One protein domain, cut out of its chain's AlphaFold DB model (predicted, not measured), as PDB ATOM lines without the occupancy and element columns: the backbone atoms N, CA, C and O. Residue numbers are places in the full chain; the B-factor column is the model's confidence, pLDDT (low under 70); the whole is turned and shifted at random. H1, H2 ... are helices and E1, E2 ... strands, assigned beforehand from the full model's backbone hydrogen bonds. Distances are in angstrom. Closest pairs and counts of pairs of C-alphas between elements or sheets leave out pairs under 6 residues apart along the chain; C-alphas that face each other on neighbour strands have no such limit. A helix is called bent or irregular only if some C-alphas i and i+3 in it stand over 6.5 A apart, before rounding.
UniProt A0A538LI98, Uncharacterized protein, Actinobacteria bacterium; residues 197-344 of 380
ATOM      1  N   PRO A 197      26.121  15.803 -24.839       85.81
ATOM      2  CA  PRO A 197      25.473  15.247 -23.653       85.81
ATOM      3  C   PRO A 197      26.437  15.008 -22.488       85.81
ATOM      4  O   PRO A 197      26.068  15.254 -21.343       85.81
ATOM      5  N   GLU A 198      27.672  14.577 -22.761       88.56
ATOM      6  CA  GLU A 198      28.680  14.353 -21.717       88.56
ATOM      7  C   GLU A 198      29.098  15.661 -21.041       88.56
ATOM      8  O   GLU A 198      29.194  15.718 -19.814       88.56
ATOM      9  N   GLN A 199      29.276  16.727 -21.826       89.62
ATOM     10  CA  GLN A 199      29.580  18.055 -21.293       89.62
ATOM     11  C   GLN A 199      28.434  18.582 -20.414       89.62
ATOM     12  O   GLN A 199      28.671  19.016 -19.288       89.62
ATOM     13  N   LEU A 200      27.188  18.475 -20.889       89.94
ATOM     14  CA  LEU A 200      26.008  18.900 -20.125       89.94
ATOM     15  C   LEU A 200      25.792  18.060 -18.866       89.94
ATOM     16  O   LEU A 200      25.302  18.572 -17.864       89.94
ATOM     17  N   ARG A 201      26.173  16.780 -18.884       92.88
ATOM     18  CA  ARG A 201      26.170  15.936 -17.685       92.88
ATOM     19  C   ARG A 201      27.115  16.497 -16.622       92.88
ATOM     20  O   ARG A 201      26.720  16.591 -15.465       92.88
ATOM     21  N   GLY A 202      28.329  16.901 -17.008       92.06
ATOM     22  CA  GLY A 202      29.280  17.552 -16.100       92.06
ATOM     23  C   GLY A 202      28.741  18.867 -15.525       92.06
ATOM     24  O   GLY A 202      28.844  19.109 -14.326       92.06
ATOM     25  N   GLU A 203      28.087  19.679 -16.356       91.81
ATOM     26  CA  GLU A 203      27.453  20.929 -15.921       91.81
ATOM     27  C   GLU A 203      26.263  20.679 -14.978       91.81
ATOM     28  O   GLU A 203      26.133  21.357 -13.961       91.81
ATOM     29  N   ALA A 204      25.438  19.656 -15.234       91.88
ATOM     30  CA  ALA A 204      24.343  19.267 -14.344       91.88
ATOM     31  C   ALA A 204      24.850  18.803 -12.966       91.88
ATOM     32  O   ALA A 204      24.254  19.149 -11.946       91.88
ATOM     33  N   VAL A 205      25.974  18.074 -12.916       94.12
ATOM     34  CA  VAL A 205      26.645  17.683 -11.660       94.12
ATOM     35  C   VAL A 205      27.133  18.916 -10.898       94.12
ATOM     36  O   VAL A 205      26.934  19.014  -9.684       94.12
ATOM     37  N   LEU A 206      27.743  19.880 -11.593       93.06
ATOM     38  CA  LEU A 206      28.224  21.118 -10.977       93.06
ATOM     39  C   LEU A 206      27.066  21.937 -10.386       93.06
ATOM     40  O   LEU A 206      27.155  22.409  -9.254       93.06
ATOM     41  N   VAL A 207      25.953  22.057 -11.114       91.19
ATOM     42  CA  VAL A 207      24.754  22.767 -10.641       91.19
ATOM     43  C   VAL A 207      24.134  22.039  -9.454       91.19
ATOM     44  O   VAL A 207      23.860  22.665  -8.434       91.19
ATOM     45  N   GLY A 208      23.959  20.719  -9.548       90.50
ATOM     46  CA  GLY A 208      23.377  19.914  -8.475       90.50
ATOM     47  C   GLY A 208      24.188  19.970  -7.182       90.50
ATOM     48  O   GLY A 208      23.633  20.215  -6.114       90.50
ATOM     49  N   SER A 209      25.513  19.833  -7.278       91.50
ATOM     50  CA  SER A 209      26.409  19.956  -6.118       91.50
ATOM     51  C   SER A 209      26.414  21.367  -5.519       91.50
ATOM     52  O   SER A 209      26.427  21.504  -4.295       91.50
ATOM     53  N   SER A 210      26.323  22.407  -6.351       91.50
ATOM     54  CA  SER A 210      26.246  23.802  -5.896       91.50
ATOM     55  C   SER A 210      24.922  24.109  -5.187       91.50
ATOM     56  O   SER A 210      24.925  24.720  -4.119       91.50
ATOM     57  N   VAL A 211      23.792  23.635  -5.727       90.94
ATOM     58  CA  VAL A 211      22.474  23.761  -5.079       90.94
ATOM     59  C   VAL A 211      22.473  23.016  -3.745       90.94
ATOM     60  O   VAL A 211      22.048  23.577  -2.738       90.94
ATOM     61  N   ARG A 212      23.023  21.797  -3.695       90.81
ATOM     62  CA  ARG A 212      23.165  21.037  -2.445       90.81
ATOM     63  C   ARG A 212      23.992  21.797  -1.405       90.81
ATOM     64  O   ARG A 212      23.588  21.873  -0.248       90.81
ATOM     65  N   ALA A 213      25.130  22.372  -1.800       91.31
ATOM     66  CA  ALA A 213      25.961  23.174  -0.902       91.31
ATOM     67  C   ALA A 213      25.200  24.395  -0.357       91.31
ATOM     68  O   ALA A 213      25.255  24.665   0.843       91.31
ATOM     69  N   TYR A 214      24.429  25.078  -1.209       90.88
ATOM     70  CA  TYR A 214      23.592  26.208  -0.807       90.88
ATOM     71  C   TYR A 214      22.504  25.803   0.196       90.88
ATOM     72  O   TYR A 214      22.341  26.459   1.225       90.88
ATOM     73  N   LEU A 215      21.787  24.706  -0.071       88.31
ATOM     74  CA  LEU A 215      20.740  24.193   0.817       88.31
ATOM     75  C   LEU A 215      21.307  23.766   2.179       88.31
ATOM     76  O   LEU A 215      20.697  24.045   3.206       88.31
ATOM     77  N   ASN A 216      22.496  23.156   2.205       87.44
ATOM     78  CA  ASN A 216      23.167  22.784   3.453       87.44
ATOM     79  C   ASN A 216      23.601  24.005   4.279       87.44
ATOM     80  O   ASN A 216      23.562  23.952   5.507       87.44
ATOM     81  N   ALA A 217      23.996  25.102   3.625       90.81
ATOM     82  CA  ALA A 217      24.326  26.357   4.299       90.81
ATOM     83  C   ALA A 217      23.086  27.062   4.883       90.81
ATOM     84  O   ALA A 217      23.207  27.833   5.832       90.81
ATOM     85  N   HIS A 218      21.892  26.767   4.361       89.94
ATOM     86  CA  HIS A 218      20.623  27.357   4.783       89.94
ATOM     87  C   HIS A 218      19.709  26.288   5.392       89.94
ATOM     88  O   HIS A 218      18.711  25.889   4.795       89.94
ATOM     89  N   ALA A 219      20.034  25.837   6.608       79.81
ATOM     90  CA  ALA A 219      19.349  24.729   7.289       79.81
ATOM     91  C   ALA A 219      17.807  24.851   7.336       79.81
ATOM     92  O   ALA A 219      17.112  23.834   7.285       79.81
ATOM     93  N   GLY A 220      17.263  26.076   7.352       82.75
ATOM     94  CA  GLY A 220      15.817  26.332   7.286       82.75
ATOM     95  C   GLY A 220      15.144  25.853   5.990       82.75
ATOM     96  O   GLY A 220      13.958  25.533   5.997       82.75
ATOM     97  N   CYS A 221      15.888  25.720   4.892       83.31
ATOM     98  CA  CYS A 221      15.365  25.251   3.608       83.31
ATOM     99  C   CYS A 221      15.123  23.737   3.574       83.31
ATOM    100  O   CYS A 221      14.239  23.282   2.860       83.31
ATOM    101  N   VAL A 222      15.897  22.947   4.324       75.69
ATOM    102  CA  VAL A 222      15.854  21.472   4.251       75.69
ATOM    103  C   VAL A 222      14.724  20.884   5.104       75.69
ATOM    104  O   VAL A 222      14.245  19.790   4.818       75.69
ATOM    105  N   GLN A 223      14.285  21.604   6.139       74.56
ATOM    106  CA  GLN A 223      13.250  21.147   7.076       74.56
ATOM    107  C   GLN A 223      11.838  21.669   6.764       74.56
ATOM    108  O   GLN A 223      10.903  21.353   7.493       74.56
ATOM    109  N   SER A 224      11.681  22.465   5.706       75.25
ATOM    110  CA  SER A 224      10.430  23.157   5.392       75.25
ATOM    111  C   SER A 224       9.603  22.449   4.311       75.25
ATOM    112  O   SER A 224      10.086  21.546   3.626       75.25
ATOM    113  N   ASP A 225       8.353  22.888   4.132       81.56
ATOM    114  CA  ASP A 225       7.461  22.411   3.071       81.56
ATOM    115  C   ASP A 225       8.053  22.588   1.662       81.56
ATOM    116  O   ASP A 225       8.921  23.428   1.405       81.56
ATOM    117  N   GLN A 226       7.524  21.824   0.701       79.12
ATOM    118  CA  GLN A 226       7.982  21.812  -0.693       79.12
ATOM    119  C   GLN A 226       7.995  23.207  -1.349       79.12
ATOM    120  O   GLN A 226       8.836  23.477  -2.207       79.12
ATOM    121  N   THR A 227       7.099  24.107  -0.939       82.94
ATOM    122  CA  THR A 227       7.042  25.503  -1.403       82.94
ATOM    123  C   THR A 227       8.253  26.323  -0.958       82.94
ATOM    124  O   THR A 227       8.760  27.129  -1.735       82.94
ATOM    125  N   VAL A 228       8.758  26.084   0.253       86.00
ATOM    126  CA  VAL A 228       9.945  26.755   0.800       86.00
ATOM    127  C   VAL A 228      11.219  26.178   0.185       86.00
ATOM    128  O   VAL A 228      12.132  26.915  -0.181       86.00
ATOM    129  N   VAL A 229      11.265  24.857  -0.021       83.25
ATOM    130  CA  VAL A 229      12.359  24.223  -0.774       83.25
ATOM    131  C   VAL A 229      12.432  24.817  -2.185       83.25
ATOM    132  O   VAL A 229      13.511  25.175  -2.653       83.25
ATOM    133  N   ALA A 230      11.284  24.984  -2.846       84.94
ATOM    134  CA  ALA A 230      11.197  25.574  -4.176       84.94
ATOM    135  C   ALA A 230      11.749  27.007  -4.238       84.94
ATOM    136  O   ALA A 230      12.470  27.333  -5.185       84.94
ATOM    137  N   SER A 231      11.440  27.855  -3.249       88.81
ATOM    138  CA  SER A 231      11.990  29.215  -3.188       88.81
ATOM    139  C   SER A 231      13.496  29.204  -2.938       88.81
ATOM    140  O   SER A 231      14.226  29.854  -3.678       88.81
ATOM    141  N   CYS A 232      13.991  28.385  -2.004       91.00
ATOM    142  CA  CYS A 232      15.427  28.296  -1.732       91.00
ATOM    143  C   CYS A 232      16.233  27.795  -2.938       91.00
ATOM    144  O   CYS A 232      17.315  28.304  -3.225       91.00
ATOM    145  N   VAL A 233      15.712  26.805  -3.671       90.50
ATOM    146  CA  VAL A 233      16.351  26.308  -4.900       90.50
ATOM    147  C   VAL A 233      16.346  27.380  -5.992       90.50
ATOM    148  O   VAL A 233      17.308  27.483  -6.751       90.50
ATOM    149  N   ARG A 234      15.292  28.199  -6.071       91.06
ATOM    150  CA  ARG A 234      15.231  29.327  -7.008       91.06
ATOM    151  C   ARG A 234      16.302  30.369  -6.700       91.06
ATOM    152  O   ARG A 234      16.988  30.792  -7.626       91.06
ATOM    153  N   ASP A 235      16.489  30.711  -5.429       91.81
ATOM    154  CA  ASP A 235      17.527  31.653  -4.996       91.81
ATOM    155  C   ASP A 235      18.934  31.092  -5.257       91.81
ATOM    156  O   ASP A 235      19.797  31.787  -5.801       91.81
ATOM    157  N   ALA A 236      19.144  29.799  -4.984       92.00
ATOM    158  CA  ALA A 236      20.392  29.104  -5.297       92.00
ATOM    159  C   ALA A 236      20.702  29.142  -6.801       92.00
ATOM    160  O   ALA A 236      21.805  29.508  -7.210       92.00
ATOM    161  N   LEU A 237      19.725  28.798  -7.646       91.06
ATOM    162  CA  LEU A 237      19.884  28.825  -9.100       91.06
ATOM    163  C   LEU A 237      20.120  30.242  -9.624       91.06
ATOM    164  O   LEU A 237      20.921  30.406 -10.542       91.06
ATOM    165  N   ALA A 238      19.485  31.263  -9.042       90.38
ATOM    166  CA  ALA A 238      19.743  32.655  -9.399       90.38
ATOM    167  C   ALA A 238      21.214  33.029  -9.134       90.38
ATOM    168  O   ALA A 238      21.887  33.519 -10.042       90.38
ATOM    169  N   ALA A 239      21.749  32.693  -7.955       89.88
ATOM    170  CA  ALA A 239      23.149  32.947  -7.603       89.88
ATOM    171  C   ALA A 239      24.148  32.167  -8.487       89.88
ATOM    172  O   ALA A 239      25.157  32.717  -8.940       89.88
ATOM    173  N   ILE A 240      23.853  30.896  -8.781       89.75
ATOM    174  CA  ILE A 240      24.705  30.029  -9.613       89.75
ATOM    175  C   ILE A 240      24.677  30.485 -11.077       89.75
ATOM    176  O   ILE A 240      25.723  30.569 -11.720       89.75
ATOM    177  N   SER A 241      23.499  30.821 -11.609       86.19
ATOM    178  CA  SER A 241      23.345  31.262 -13.001       86.19
ATOM    179  C   SER A 241      24.085  32.567 -13.296       86.19
ATOM    180  O   SER A 241      24.560  32.751 -14.413       86.19
ATOM    181  N   ALA A 242      24.247  33.437 -12.294       86.25
ATOM    182  CA  ALA A 242      24.989  34.685 -12.429       86.25
ATOM    183  C   ALA A 242      26.517  34.497 -12.472       86.25
ATOM    184  O   ALA A 242      27.213  35.359 -13.004       86.25
ATOM    185  N   SER A 243      27.049  33.407 -11.907       86.88
ATOM    186  CA  SER A 243      28.486  33.279 -11.619       86.88
ATOM    187  C   SER A 243      29.176  32.072 -12.261       86.88
ATOM    188  O   SER A 243      30.355  32.167 -12.596       86.88
ATOM    189  N   ALA A 244      28.475  30.951 -12.451       84.69
ATOM    190  CA  ALA A 244      29.106  29.665 -12.763       84.69
ATOM    191  C   ALA A 244      28.612  28.991 -14.054       84.69
ATOM    192  O   ALA A 244      29.257  28.059 -14.532       84.69
ATOM    193  N   VAL A 245      27.486  29.427 -14.632       85.31
ATOM    194  CA  VAL A 245      26.900  28.767 -15.813       85.31
ATOM    195  C   VAL A 245      27.448  29.387 -17.108       85.31
ATOM    196  O   VAL A 245      27.293  30.592 -17.320       85.31
ATOM    197  N   PRO A 246      28.074  28.599 -18.009       86.44
ATOM    198  CA  PRO A 246      28.548  29.099 -19.295       86.44
ATOM    199  C   PRO A 246      27.423  29.684 -20.158       86.44
ATOM    200  O   PRO A 246      26.295  29.190 -20.173       86.44
ATOM    201  N   ALA A 247      27.748  30.698 -20.965       84.50
ATOM    202  CA  ALA A 247      26.773  31.361 -21.828       84.50
ATOM    203  C   ALA A 247      26.047  30.381 -22.780       84.50
ATOM    204  O   ALA A 247      26.647  29.724 -23.644       84.50
ATOM    205  N   GLY A 248      24.716  30.344 -22.675       86.38
ATOM    206  CA  GLY A 248      23.831  29.513 -23.496       86.38
ATOM    207  C   GLY A 248      23.678  28.070 -23.019       86.38
ATOM    208  O   GLY A 248      23.289  27.217 -23.818       86.38
ATOM    209  N   VAL A 249      24.011  27.801 -21.761       90.31
ATOM    210  CA  VAL A 249      23.510  26.651 -21.009       90.31
ATOM    211  C   VAL A 249      22.433  27.184 -20.079       90.31
ATOM    212  O   VAL A 249      22.656  28.137 -19.340       90.31
ATOM    213  N   GLU A 250      21.258  26.580 -20.136       93.12
ATOM    214  CA  GLU A 250      20.150  26.915 -19.258       93.12
ATOM    215  C   GLU A 250      19.990  25.806 -18.227       93.12
ATOM    216  O   GLU A 250      20.123  24.623 -18.543       93.12
ATOM    217  N   VAL A 251      19.723  26.176 -16.982       93.06
ATOM    218  CA  VAL A 251      19.703  25.229 -15.864       93.06
ATOM    219  C   VAL A 251      18.330  25.214 -15.216       93.06
ATOM    220  O   VAL A 251      17.649  26.235 -15.135       93.06
ATOM    221  N   GLY A 252      17.906  24.044 -14.763       92.56
ATOM    222  CA  GLY A 252      16.623  23.850 -14.108       92.56
ATOM    223  C   GLY A 252      16.697  22.811 -13.006       92.56
ATOM    224  O   GLY A 252      17.586  21.964 -12.981       92.56
ATOM    225  N   TRP A 253      15.738  22.882 -12.096       93.44
ATOM    226  CA  TRP A 253      15.524  21.899 -11.051       93.44
ATOM    227  C   TRP A 253      14.157  21.259 -11.225       93.44
ATOM    228  O   TRP A 253      13.126  21.938 -11.188       93.44
ATOM    229  N   VAL A 254      14.153  19.946 -11.419       92.62
ATOM    230  CA  VAL A 254      12.938  19.157 -11.602       92.62
ATOM    231  C   VAL A 254      12.671  18.357 -10.341       92.62
ATOM    232  O   VAL A 254      13.540  17.619  -9.886       92.62
ATOM    233  N   ILE A 255      11.453  18.449  -9.813       89.38
ATOM    234  CA  ILE A 255      10.998  17.539  -8.764       89.38
ATOM    235  C   ILE A 255      10.102  16.473  -9.416       89.38
ATOM    236  O   ILE A 255       9.146  16.822 -10.124       89.38
ATOM    237  N   PRO A 256      10.379  15.169  -9.204       82.75
ATOM    238  CA  PRO A 256       9.564  14.093  -9.762       82.75
ATOM    239  C   PRO A 256       8.075  14.287  -9.433       82.75
ATOM    240  O   PRO A 256       7.711  14.521  -8.282       82.75
ATOM    241  N   GLY A 257       7.211  14.235 -10.450       83.12
ATOM    242  CA  GLY A 257       5.754  14.357 -10.301       83.12
ATOM    243  C   GLY A 257       5.195  15.774 -10.106       83.12
ATOM    244  O   GLY A 257       3.989  15.945 -10.237       83.12
ATOM    245  N   SER A 258       6.028  16.790  -9.849       83.50
ATOM    246  CA  SER A 258       5.574  18.188  -9.663       83.50
ATOM    247  C   SER A 258       6.111  19.172 -10.706       83.50
ATOM    248  O   SER A 258       5.698  20.328 -10.738       83.50
ATOM    249  N   GLY A 259       6.972  18.705 -11.613       87.56
ATOM    250  CA  GLY A 259       7.444  19.478 -12.757       87.56
ATOM    251  C   GLY A 259       8.746  20.240 -12.492       87.56
ATOM    252  O   GLY A 259       9.521  19.893 -11.600       87.56
ATOM    253  N   VAL A 260       9.023  21.257 -13.317       87.50
ATOM    254  CA  VAL A 260      10.166  22.166 -13.119       87.50
ATOM    255  C   VAL A 260       9.800  23.163 -12.027       87.50
ATOM    256  O   VAL A 260       8.887  23.965 -12.193       87.50
ATOM    257  N   VAL A 261      10.518  23.111 -10.911       85.38
ATOM    258  CA  VAL A 261      10.217  23.906  -9.711       85.38
ATOM    259  C   VAL A 261      10.968  25.234  -9.708       85.38
ATOM    260  O   VAL A 261      10.469  26.256  -9.229       85.38
ATOM    261  N   ALA A 262      12.159  25.230 -10.298       85.06
ATOM    262  CA  ALA A 262      12.955  26.419 -10.515       85.06
ATOM    263  C   ALA A 262      13.781  26.272 -11.795       85.06
ATOM    264  O   ALA A 262      14.161  25.172 -12.189       85.06
ATOM    265  N   SER A 263      14.053  27.392 -12.448       87.94
ATOM    266  CA  SER A 263      14.842  27.463 -13.673       87.94
ATOM    267  C   SER A 263      15.586  28.782 -13.735       87.94
ATOM    268  O   SER A 263      15.127  29.770 -13.158       87.94
ATOM    269  N   SER A 264      16.688  28.820 -14.482       85.38
ATOM    270  CA  SER A 264      17.314  30.075 -14.884       85.38
ATOM    271  C   SER A 264      16.276  30.994 -15.535       85.38
ATOM    272  O   SER A 264      15.356  30.536 -16.221       85.38
ATOM    273  N   ALA A 265      16.428  32.305 -15.331       79.88
ATOM    274  CA  ALA A 265      15.491  33.315 -15.832       79.88
ATOM    275  C   ALA A 265      15.262  33.224 -17.355       79.88
ATOM    276  O   ALA A 265      14.208  33.614 -17.853       79.88
ATOM    277  N   ASN A 266      16.224  32.657 -18.087       81.62
ATOM    278  CA  ASN A 266      16.208  32.569 -19.540       81.62
ATOM    279  C   ASN A 266      15.725  31.217 -20.089       81.62
ATOM    280  O   ASN A 266      15.471  31.141 -21.289       81.62
ATOM    281  N   LEU A 267      15.517  30.176 -19.267       84.44
ATOM    282  CA  LEU A 267      15.154  28.834 -19.755       84.44
ATOM    283  C   LEU A 267      13.907  28.874 -20.658       84.44
ATOM    284  O   LEU A 267      13.930  28.375 -21.783       84.44
ATOM    285  N   GLY A 268      12.830  29.509 -20.188       82.06
ATOM    286  CA  GLY A 268      11.578  29.625 -20.941       82.06
ATOM    287  C   GLY A 268      11.657  30.591 -22.127       82.06
ATOM    288  O   GLY A 268      10.994  30.368 -23.138       82.06
ATOM    289  N   ALA A 269      12.487  31.633 -22.034       84.69
ATOM    290  CA  ALA A 269      12.666  32.613 -23.105       84.69
ATOM    291  C   ALA A 269      13.510  32.059 -24.266       84.69
ATOM    292  O   ALA A 269      13.235  32.356 -25.427       84.69
ATOM    293  N   VAL A 270      14.522  31.245 -23.953       81.12
ATOM    294  CA  VAL A 270      15.468  30.681 -24.923       81.12
ATOM    295  C   VAL A 270      14.914  29.413 -25.562       81.12
ATOM    296  O   VAL A 270      14.960  29.281 -26.779       81.12
ATOM    297  N   LEU A 271      14.370  28.491 -24.764       82.06
ATOM    298  CA  LEU A 271      13.900  27.190 -25.258       82.06
ATOM    299  C   LEU A 271      12.407  27.179 -25.605       82.06
ATOM    300  O   LEU A 271      11.928  26.258 -26.260       82.06
ATOM    301  N   GLY A 272      11.668  28.198 -25.174       85.88
ATOM    302  CA  GLY A 272      10.220  28.266 -25.294       85.88
ATOM    303  C   GLY A 272       9.491  27.605 -24.112       85.88
ATOM    304  O   GLY A 272      10.005  26.683 -23.468       85.88
ATOM    305  N   PRO A 273       8.250  28.035 -23.828       81.81
ATOM    306  CA  PRO A 273       7.492  27.585 -22.657       81.81
ATOM    307  C   PRO A 273       7.161  26.083 -22.690       81.81
ATOM    308  O   PRO A 273       7.090  25.441 -21.644       81.81
ATOM    309  N   GLY A 274       7.017  25.498 -23.886       86.06
ATOM    310  CA  GLY A 274       6.728  24.071 -24.055       86.06
ATOM    311  C   GLY A 274       7.881  23.149 -23.646       86.06
ATOM    312  O   GLY A 274       7.639  22.013 -23.243       86.06
ATOM    313  N   VAL A 275       9.130  23.624 -23.702       87.50
ATOM    314  CA  VAL A 275      10.296  22.811 -23.330       87.50
ATOM    315  C   VAL A 275      10.376  22.646 -21.821       87.50
ATOM    316  O   VAL A 275      10.512  21.520 -21.350       87.50
ATOM    317  N   ALA A 276      10.216  23.731 -21.057       87.88
ATOM    318  CA  ALA A 276      10.239  23.673 -19.596       87.88
ATOM    319  C   ALA A 276       9.180  22.699 -19.048       87.88
ATOM    320  O   ALA A 276       9.493  21.856 -18.214       87.88
ATOM    321  N   ALA A 277       7.957  22.736 -19.586       89.56
ATOM    322  CA  ALA A 277       6.892  21.818 -19.183       89.56
ATOM    323  C   ALA A 277       7.191  20.343 -19.520       89.56
ATOM    324  O   ALA A 277       6.774  19.450 -18.787       89.56
ATOM    325  N   ALA A 278       7.929  20.077 -20.602       91.12
ATOM    326  CA  ALA A 278       8.214  18.723 -21.075       91.12
ATOM    327  C   ALA A 278       9.555  18.142 -20.566       91.12
ATOM    328  O   ALA A 278       9.766  16.929 -20.651       91.12
ATOM    329  N   LEU A 279      10.448  18.954 -19.982       91.50
ATOM    330  CA  LEU A 279      11.718  18.498 -19.388       91.50
ATOM    331  C   LEU A 279      11.571  17.374 -18.343       91.50
ATOM    332  O   LEU A 279      12.362  16.427 -18.404       91.50
ATOM    333  N   PRO A 280      10.582  17.401 -17.425       93.19
ATOM    334  CA  PRO A 280      10.387  16.330 -16.447       93.19
ATOM    335  C   PRO A 280      10.083  14.971 -17.084       93.19
ATOM    336  O   PRO A 280      10.452  13.941 -16.530       93.19
ATOM    337  N   SER A 281       9.450  14.969 -18.262       91.50
ATOM    338  CA  SER A 281       9.163  13.759 -19.042       91.50
ATOM    339  C   SER A 281      10.317  13.317 -19.948       91.50
ATOM    340  O   SER A 281      10.181  12.346 -20.691       91.50
ATOM    341  N   SER A 282      11.454  14.020 -19.924       93.38
ATOM    342  CA  SER A 282      12.584  13.667 -20.779       93.38
ATOM    343  C   SER A 282      13.225  12.335 -20.347       93.38
ATOM    344  O   SER A 282      13.355  12.067 -19.146       93.38
ATOM    345  N   PRO A 283      13.700  11.507 -21.300       92.31
ATOM    346  CA  PRO A 283      14.332  10.226 -20.984       92.31
ATOM    347  C   PRO A 283      15.551  10.352 -20.065       92.31
ATOM    348  O   PRO A 283      15.754   9.490 -19.217       92.31
ATOM    349  N   ALA A 284      16.339  11.429 -20.187       92.62
ATOM    350  CA  ALA A 284      17.488  11.661 -19.310       92.62
ATOM    351  C   ALA A 284      17.062  11.831 -17.850       92.62
ATOM    352  O   ALA A 284      17.620  11.169 -16.981       92.62
ATOM    353  N   VAL A 285      16.046  12.657 -17.579       93.31
ATOM    354  CA  VAL A 285      15.547  12.872 -16.213       93.31
ATOM    355  C   VAL A 285      14.969  11.576 -15.644       93.31
ATOM    356  O   VAL A 285      15.317  11.196 -14.529       93.31
ATOM    357  N   ALA A 286      14.168  10.846 -16.426       93.12
ATOM    358  CA  ALA A 286      13.617   9.556 -16.008       93.12
ATOM    359  C   ALA A 286      14.716   8.526 -15.677       93.12
ATOM    360  O   ALA A 286      14.670   7.890 -14.624       93.12
ATOM    361  N   GLN A 287      15.735   8.397 -16.534       94.00
ATOM    362  CA  GLN A 287      16.867   7.491 -16.311       94.00
ATOM    363  C   GLN A 287      17.739   7.926 -15.129       94.00
ATOM    364  O   GLN A 287      18.192   7.072 -14.372       94.00
ATOM    365  N   ALA A 288      17.949   9.232 -14.939       94.25
ATOM    366  CA  ALA A 288      18.696   9.759 -13.803       94.25
ATOM    367  C   ALA A 288      18.000   9.439 -12.475       94.25
ATOM    368  O   ALA A 288      18.647   8.996 -11.531       94.25
ATOM    369  N   ILE A 289      16.674   9.606 -12.411       91.81
ATOM    370  CA  ILE A 289      15.878   9.276 -11.218       91.81
ATOM    371  C   ILE A 289      15.920   7.771 -10.948       91.81
ATOM    372  O   ILE A 289      16.194   7.364  -9.822       91.81
ATOM    373  N   ALA A 290      15.662   6.952 -11.971       92.19
ATOM    374  CA  ALA A 290      15.583   5.501 -11.823       92.19
ATOM    375  C   ALA A 290      16.941   4.870 -11.482       92.19
ATOM    376  O   ALA A 290      17.017   3.991 -10.629       92.19
ATOM    377  N   GLY A 291      18.010   5.322 -12.139       92.25
ATOM    378  CA  GLY A 291      19.358   4.789 -11.953       92.25
ATOM    379  C   GLY A 291      20.143   5.434 -10.813       92.25
ATOM    380  O   GLY A 291      21.227   4.953 -10.504       92.25
ATOM    381  N   GLN A 292      19.647   6.530 -10.221       91.81
ATOM    382  CA  GLN A 292      20.386   7.370  -9.264       91.81
ATOM    383  C   GLN A 292      21.792   7.767  -9.759       91.81
ATOM    384  O   GLN A 292      22.724   7.953  -8.979       91.81
ATOM    385  N   GLN A 293      21.952   7.902 -11.074       93.25
ATOM    386  CA  GLN A 293      23.213   8.241 -11.725       93.25
ATOM    387  C   GLN A 293      23.031   9.440 -12.645       93.25
ATOM    388  O   GLN A 293      21.951   9.690 -13.173       93.25
ATOM    389  N   SER A 294      24.114  10.185 -12.859       92.81
ATOM    390  CA  SER A 294      24.128  11.272 -13.834       92.81
ATOM    391  C   SER A 294      23.974  10.716 -15.251       92.81
ATOM    392  O   SER A 294      24.772   9.866 -15.662       92.81
ATOM    393  N   THR A 295      23.023  11.231 -16.020       94.62
ATOM    394  CA  THR A 295      22.783  10.822 -17.411       94.62
ATOM    395  C   THR A 295      22.806  12.034 -18.335       94.62
ATOM    396  O   THR A 295      22.616  13.174 -17.913       94.62
ATOM    397  N   GLY A 296      23.088  11.804 -19.614       91.94
ATOM    398  CA  GLY A 296      23.021  12.828 -20.648       91.94
ATOM    399  C   GLY A 296      22.419  12.234 -21.910       91.94
ATOM    400  O   GLY A 296      22.799  11.136 -22.307       91.94
ATOM    401  N   THR A 297      21.484  12.935 -22.543       91.38
ATOM    402  CA  THR A 297      20.893  12.500 -23.813       91.38
ATOM    403  C   THR A 297      20.549  13.679 -24.714       91.38
ATOM    404  O   THR A 297      20.352  14.803 -24.249       91.38
ATOM    405  N   ALA A 298      20.456  13.422 -26.016       89.50
ATOM    406  CA  ALA A 298      19.824  14.335 -26.958       89.50
ATOM    407  C   ALA A 298      18.373  13.886 -27.161       89.50
ATOM    408  O   ALA A 298      18.118  12.722 -27.467       89.50
ATOM    409  N   ALA A 299      17.419  14.796 -26.983       87.56
ATOM    410  CA  ALA A 299      15.999  14.500 -27.116       87.56
ATOM    411  C   ALA A 299      15.268  15.637 -27.830       87.56
ATOM    412  O   ALA A 299      15.694  16.791 -27.812       87.56
ATOM    413  N   ILE A 300      14.137  15.303 -28.448       86.62
ATOM    414  CA  ILE A 300      13.188  16.303 -28.929       86.62
ATOM    415  C   ILE A 300      12.189  16.539 -27.801       86.62
ATOM    416  O   ILE A 300      11.421  15.645 -27.455       86.62
ATOM    417  N   VAL A 301      12.215  17.729 -27.213       85.88
ATOM    418  CA  VAL A 301      11.353  18.117 -26.092       85.88
ATOM    419  C   VAL A 301      10.605  19.374 -26.509       85.88
ATOM    420  O   VAL A 301      11.205  20.293 -27.058       85.88
ATOM    421  N   GLY A 302       9.282  19.401 -26.339       83.12
ATOM    422  CA  GLY A 302       8.461  20.547 -26.755       83.12
ATOM    423  C   GLY A 302       8.568  20.903 -28.248       83.12
ATOM    424  O   GLY A 302       8.379  22.059 -28.609       83.12
ATOM    425  N   GLY A 303       8.920  19.941 -29.112       83.12
ATOM    426  CA  GLY A 303       9.131  20.155 -30.552       83.12
ATOM    427  C   GLY A 303      10.507  20.720 -30.938       83.12
ATOM    428  O   GLY A 303      10.788  20.856 -32.127       83.12
ATOM    429  N   GLY A 304      11.378  21.012 -29.966       83.00
ATOM    430  CA  GLY A 304      12.755  21.453 -30.189       83.00
ATOM    431  C   GLY A 304      13.764  20.336 -29.929       83.00
ATOM    432  O   GLY A 304      13.625  19.579 -28.971       83.00
ATOM    433  N   ALA A 305      14.800  20.236 -30.764       86.44
ATOM    434  CA  ALA A 305      15.950  19.387 -30.464       86.44
ATOM    435  C   ALA A 305      16.784  20.051 -29.360       86.44
ATOM    436  O   ALA A 305      17.269  21.174 -29.524       86.44
ATOM    437  N   ILE A 306      16.946  19.358 -28.238       89.69
ATOM    438  CA  ILE A 306      17.738  19.820 -27.103       89.69
ATOM    439  C   ILE A 306      18.686  18.718 -26.644       89.69
ATOM    440  O   ILE A 306      18.394  17.526 -26.750       89.69
ATOM    441  N   ALA A 307      19.837  19.121 -26.121       90.69
ATOM    442  CA  ALA A 307      20.686  18.225 -25.354       90.69
ATOM    443  C   ALA A 307      20.424  18.480 -23.866       90.69
ATOM    444  O   ALA A 307      20.304  19.634 -23.447       90.69
ATOM    445  N   VAL A 308      20.287  17.401 -23.098       91.88
ATOM    446  CA  VAL A 308      19.884  17.418 -21.690       91.88
ATOM    447  C   VAL A 308      20.873  16.587 -20.886       91.88
ATOM    448  O   VAL A 308      21.028  15.396 -21.146       91.88
ATOM    449  N   GLY A 309      21.529  17.210 -19.911       94.50
ATOM    450  CA  GLY A 309      22.232  16.533 -18.824       94.50
ATOM    451  C   GLY A 309      21.360  16.541 -17.573       94.50
ATOM    452  O   GLY A 309      20.769  17.569 -17.257       94.50
ATOM    453  N   ALA A 310      21.268  15.416 -16.871       95.69
ATOM    454  CA  ALA A 310      20.486  15.266 -15.651       95.69
ATOM    455  C   ALA A 310      21.352  14.671 -14.533       95.69
ATOM    456  O   ALA A 310      22.059  13.684 -14.736       95.69
ATOM    457  N   TYR A 311      21.283  15.270 -13.346       96.12
ATOM    458  CA  TYR A 311      21.967  14.814 -12.141       96.12
ATOM    459  C   TYR A 311      20.955  14.656 -10.997       96.12
ATOM    460  O   TYR A 311      20.360  15.656 -10.581       96.12
ATOM    461  N   PRO A 312      20.716  13.429 -10.502       93.38
ATOM    462  CA  PRO A 312      19.769  13.200  -9.422       93.38
ATOM    463  C   PRO A 312      20.383  13.647  -8.094       93.38
ATOM    464  O   PRO A 312      21.449  13.174  -7.701       93.38
ATOM    465  N   ASP A 313      19.694  14.537  -7.386       89.19
ATOM    466  CA  ASP A 313      20.104  14.982  -6.065       89.19
ATOM    467  C   ASP A 313      19.301  14.257  -4.984       89.19
ATOM    468  O   ASP A 313      18.087  14.432  -4.825       89.19
ATOM    469  N   VAL A 314      19.996  13.403  -4.236       77.50
ATOM    470  CA  VAL A 314      19.414  12.643  -3.129       77.50
ATOM    471  C   VAL A 314      19.760  13.334  -1.820       77.50
ATOM    472  O   VAL A 314      20.939  13.416  -1.465       77.50
ATOM    473  N   VAL A 315      18.747  13.805  -1.093       67.44
ATOM    474  CA  VAL A 315      18.926  14.310   0.271       67.44
ATOM    475  C   VAL A 315      18.312  13.295   1.218       67.44
ATOM    476  O   VAL A 315      17.205  12.794   1.020       67.44
ATOM    477  N   ILE A 316      19.046  12.964   2.270       63.44
ATOM    478  CA  ILE A 316      18.512  12.131   3.338       63.44
ATOM    479  C   ILE A 316      17.649  13.049   4.200       63.44
ATOM    480  O   ILE A 316      18.167  13.777   5.046       63.44
ATOM    481  N   ALA A 317      16.340  13.055   3.952       56.69
ATOM    482  CA  ALA A 317      15.399  13.775   4.794       56.69
ATOM    483  C   ALA A 317      15.407  13.129   6.189       56.69
ATOM    484  O   ALA A 317      14.934  12.009   6.375       56.69
ATOM    485  N   ARG A 318      15.987  13.822   7.173       59.09
ATOM    486  CA  ARG A 318      15.892  13.444   8.587       59.09
ATOM    487  C   ARG A 318      14.690  14.162   9.188       59.09
ATOM    488  O   ARG A 318      14.811  15.299   9.631       59.09
ATOM    489  N   GLY A 319      13.534  13.507   9.152       57.69
ATOM    490  CA  GLY A 319      12.349  13.951   9.884       57.69
ATOM    491  C   GLY A 319      12.342  13.389  11.312       57.69
ATOM    492  O   GLY A 319      12.821  12.270  11.517       57.69
ATOM    493  N   PRO A 320      11.802  14.115  12.306       53.72
ATOM    494  CA  PRO A 320      11.592  13.562  13.639       53.72
ATOM    495  C   PRO A 320      10.604  12.385  13.559       53.72
ATOM    496  O   PRO A 320       9.434  12.569  13.240       53.72
ATOM    497  N   GLY A 321      11.091  11.164  13.809       61.50
ATOM    498  CA  GLY A 321      10.274   9.944  13.885       61.50
ATOM    499  C   GLY A 321      10.244   9.046  12.639       61.50
ATOM    500  O   GLY A 321       9.621   7.989  12.694       61.50
ATOM    501  N   LEU A 322      10.929   9.397  11.544       58.41
ATOM    502  CA  LEU A 322      11.052   8.534  10.359       58.41
ATOM    503  C   LEU A 322      12.485   7.978  10.261       58.41
ATOM    504  O   LEU A 322      13.434   8.769  10.288       58.41
ATOM    505  N   PRO A 323      12.689   6.649  10.144       57.91
ATOM    506  CA  PRO A 323      14.011   6.097   9.853       57.91
ATOM    507  C   PRO A 323      14.512   6.723   8.547       57.91
ATOM    508  O   PRO A 323      13.732   6.864   7.612       57.91
ATOM    509  N   GLY A 324      15.777   7.158   8.510       58.84
ATOM    510  CA  GLY A 324      16.341   8.023   7.465       58.84
ATOM    511  C   GLY A 324      16.322   7.425   6.056       58.84
ATOM    512  O   GLY A 324      17.358   7.027   5.531       58.84
ATOM    513  N   THR A 325      15.153   7.389   5.422       60.41
ATOM    514  CA  THR A 325      14.983   6.976   4.036       60.41
ATOM    515  C   THR A 325      15.525   8.080   3.143       60.41
ATOM    516  O   THR A 325      14.998   9.195   3.123       60.41
ATOM    517  N   ALA A 326      16.593   7.779   2.407       62.28
ATOM    518  CA  ALA A 326      17.110   8.659   1.374       62.28
ATOM    519  C   ALA A 326      16.009   8.906   0.333       62.28
ATOM    520  O   ALA A 326      15.510   7.960  -0.279       62.28
ATOM    521  N   ARG A 327      15.612  10.167   0.141       67.75
ATOM    522  CA  ARG A 327      14.607  10.543  -0.855       67.75
ATOM    523  C   ARG A 327      15.267  11.443  -1.890       67.75
ATOM    524  O   ARG A 327      15.996  12.374  -1.553       67.75
ATOM    525  N   VAL A 328      15.033  11.155  -3.166       65.88
ATOM    526  CA  VAL A 328      15.432  12.070  -4.242       65.88
ATOM    527  C   VAL A 328      14.619  13.349  -4.060       65.88
ATOM    528  O   VAL A 328      13.393  13.310  -4.173       65.88
ATOM    529  N   MET A 329      15.283  14.457  -3.733       76.81
ATOM    530  CA  MET A 329      14.613  15.751  -3.549       76.81
ATOM    531  C   MET A 329      14.373  16.440  -4.888       76.81
ATOM    532  O   MET A 329      13.424  17.207  -5.036       76.81
ATOM    533  N   GLY A 330      15.211  16.142  -5.880       87.50
ATOM    534  CA  GLY A 330      15.025  16.602  -7.243       87.50
ATOM    535  C   GLY A 330      16.157  16.182  -8.162       87.50
ATOM    536  O   GLY A 330      17.013  15.371  -7.814       87.50
ATOM    537  N   VAL A 331      16.129  16.726  -9.368       92.38
ATOM    538  CA  VAL A 331      17.108  16.481 -10.419       92.38
ATOM    539  C   VAL A 331      17.559  17.832 -10.946       92.38
ATOM    540  O   VAL A 331      16.740  18.612 -11.438       92.38
ATOM    541  N   ALA A 332      18.860  18.096 -10.859       93.94
ATOM    542  CA  ALA A 332      19.465  19.215 -11.559       93.94
ATOM    543  C   ALA A 332      19.548  18.872 -13.044       93.94
ATOM    544  O   ALA A 332      20.026  17.802 -13.423       93.94
ATOM    545  N   VAL A 333      19.077  19.779 -13.889       94.06
ATOM    546  CA  VAL A 333      19.047  19.599 -15.334       94.06
ATOM    547  C   VAL A 333      19.799  20.747 -15.984       94.06
ATOM    548  O   VAL A 333      19.495  21.909 -15.730       94.06
ATOM    549  N   ALA A 334      20.767  20.423 -16.835       93.94
ATOM    550  CA  ALA A 334      21.432  21.373 -17.717       93.94
ATOM    551  C   ALA A 334      20.946  21.128 -19.145       93.94
ATOM    552  O   ALA A 334      21.001  20.005 -19.656       93.94
ATOM    553  N   VAL A 335      20.444  22.174 -19.786       92.12
ATOM    554  CA  VAL A 335      19.821  22.113 -21.102       92.12
ATOM    555  C   VAL A 335      20.503  23.099 -22.024       92.12
ATOM    556  O   VAL A 335      20.801  24.232 -21.658       92.12
ATOM    557  N   ARG A 336      20.710  22.680 -23.267       91.69
ATOM    558  CA  ARG A 336      21.207  23.566 -24.313       91.69
ATOM    559  C   ARG A 336      20.360  23.420 -25.559       91.69
ATOM    560  O   ARG A 336      20.109  22.304 -26.020       91.69
ATOM    561  N   GLU A 337      19.938  24.559 -26.103       87.19
ATOM    562  CA  GLU A 337      19.198  24.581 -27.358       87.19
ATOM    563  C   GLU A 337      20.097  24.098 -28.491       87.19
ATOM    564  O   GLU A 337      21.227  24.573 -28.669       87.19
ATOM    565  N   TRP A 338      19.573  23.183 -29.300       77.31
ATOM    566  CA  TRP A 338      20.231  22.755 -30.518       77.31
ATOM    567  C   TRP A 338      19.641  23.492 -31.726       77.31
ATOM    568  O   TRP A 338      19.144  22.901 -32.680       77.31
ATOM    569  N   THR A 339      19.645  24.828 -31.694       67.69
ATOM    570  CA  THR A 339      19.023  25.626 -32.758       67.69
ATOM    571  C   THR A 339      19.912  25.807 -33.979       67.69
ATOM    572  O   THR A 339      21.077  26.214 -33.909       67.69
ATOM    573  N   ILE A 340      19.271  25.709 -35.146       59.03
ATOM    574  CA  ILE A 340      19.805  26.112 -36.457       59.03
ATOM    575  C   ILE A 340      20.292  27.571 -36.450       59.03
ATOM    576  O   ILE A 340      21.188  27.915 -37.216       59.03
ATOM    577  N   ARG A 341      19.766  28.445 -35.577       57.62
ATOM    578  CA  ARG A 341      20.235  29.839 -35.449       57.62
ATOM    579  C   ARG A 341      21.710  29.933 -35.061       57.62
ATOM    580  O   ARG A 341      22.399  30.780 -35.623       57.62
ATOM    581  N   ARG A 342      22.216  29.043 -34.197       60.47
ATOM    582  CA  ARG A 342      23.652  28.972 -33.868       60.47
ATOM    583  C   ARG A 342      24.475  28.475 -35.048       60.47
ATOM    584  O   ARG A 342      25.550  29.008 -35.307       60.47
ATOM    585  N   CYS A 343      23.951  27.517 -35.813       56.97
ATOM    586  CA  CYS A 343      24.559  27.160 -37.092       56.97
ATOM    587  C   CYS A 343      24.595  28.393 -38.006       56.97
ATOM    588  O   CYS A 343      25.650  28.762 -38.500       56.97
ATOM    589  N   ARG A 344      23.496  29.134 -38.149       58.31
ATOM    590  CA  ARG A 344      23.421  30.298 -39.038       58.31
ATOM    591  C   ARG A 344      24.354  31.443 -38.632       58.31
ATOM    592  O   ARG A 344      25.021  31.986 -39.508       58.31
TER     593      ARG A 344
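This is residues 197 to 344 of the 380 residues of an uncharacterized protein of Actinobacteria bacterium (UniProt A0A538LI98). A strongly twisted sheet of five strands forms the core, with helices H1 and H3 over one face and H5 and H6 over the other; the sheet curls round H5. The hairpin of E4 and E5 reaches out to its tip at Gly 321 at one end of the long axis, and the small helix H7 sits at the other end. The printed part has 148 residues with seven named helices and five named strands, in the order H1 H2 H3 E1 E2 H4 H5 H6 E3 E4 E5 H7. The sheet's order is E2 E1 E5 E4 E3, antiparallel throughout, and the class is mixed, helices and strands. The whole is compact by its radius of gyration of the C-alphas, 14.9 A, yet elongated, spanning 57 by 30 by 24 A.

In the sheet, E2 is residues 259 to 263, E1 250 to 255, E5 326 to 337 with 32.9 A from first to last C-alpha, E4 304 to 316 with 35.3 A, and E3 295 to 301. E4 bends by 58 degrees at residue 307. H1, residues 197 to 217, begins at C-alpha 197 (25.473, 15.247, -23.653) and is 30.1 A long; H3, residues 226 to 243, is 25.9 A long. H2 is residues 219 to 222, H4 267 to 271, H5 273 to 281 and H6 283 to 291. H7, residues 340 to 344, ends at C-alpha 344 (23.421, 30.298, -39.038).

E3, E4 and E5 form a meander, each strand the antiparallel neighbour of the one before; N 309 and O 334 are 2.9 A apart, N 297 and O 308 2.9 A. E1 pairs with E5 through N 252 and O 333, 2.8 A, and with E2, in a hairpin, through N 253 and O 262, 2.8 A. H1 is on the sheet at a height of 7.1 A, over E5 and E4, slantwise to the strands. H3, on the same face, is over E2 and E1 at 9.0 A. H1 and H3 touch, the C-alphas of Val 211 and Ala 236 being closest at 5.7 A, at a steep tilt of 62 degrees, opposite ways. H2 touches H3, with Cys 221 and Val 229 the closest C-alphas at 5.4 A. H6 is on the opposite face from H1; its Val 285 and Ala 310 of E4 have C-alphas 5.5 A apart, the closest of the two elements. H5 is irregular, with C-alphas 277 and 280 7.1 A apart. H4 is on the sheet, only just over E5 with 3 C-alphas. H7 is not on the sheet. In H1, H4, H6 and H7 every O i to N i+4 pair is within hydrogen-bond range, in H3 13 of 14, in H5 2 of 5 beside 2 of 6 O i to N i+3 pairs; H2 is too short for an O i to N i+4 pair.

The two C-alphas farthest apart, of Gly 321 and Arg 344, are 58.2 A apart. The printed part has no cut and no long link. Its mean pLDDT is 84.6; residues 315 to 328 and 339 to 344 are under 70.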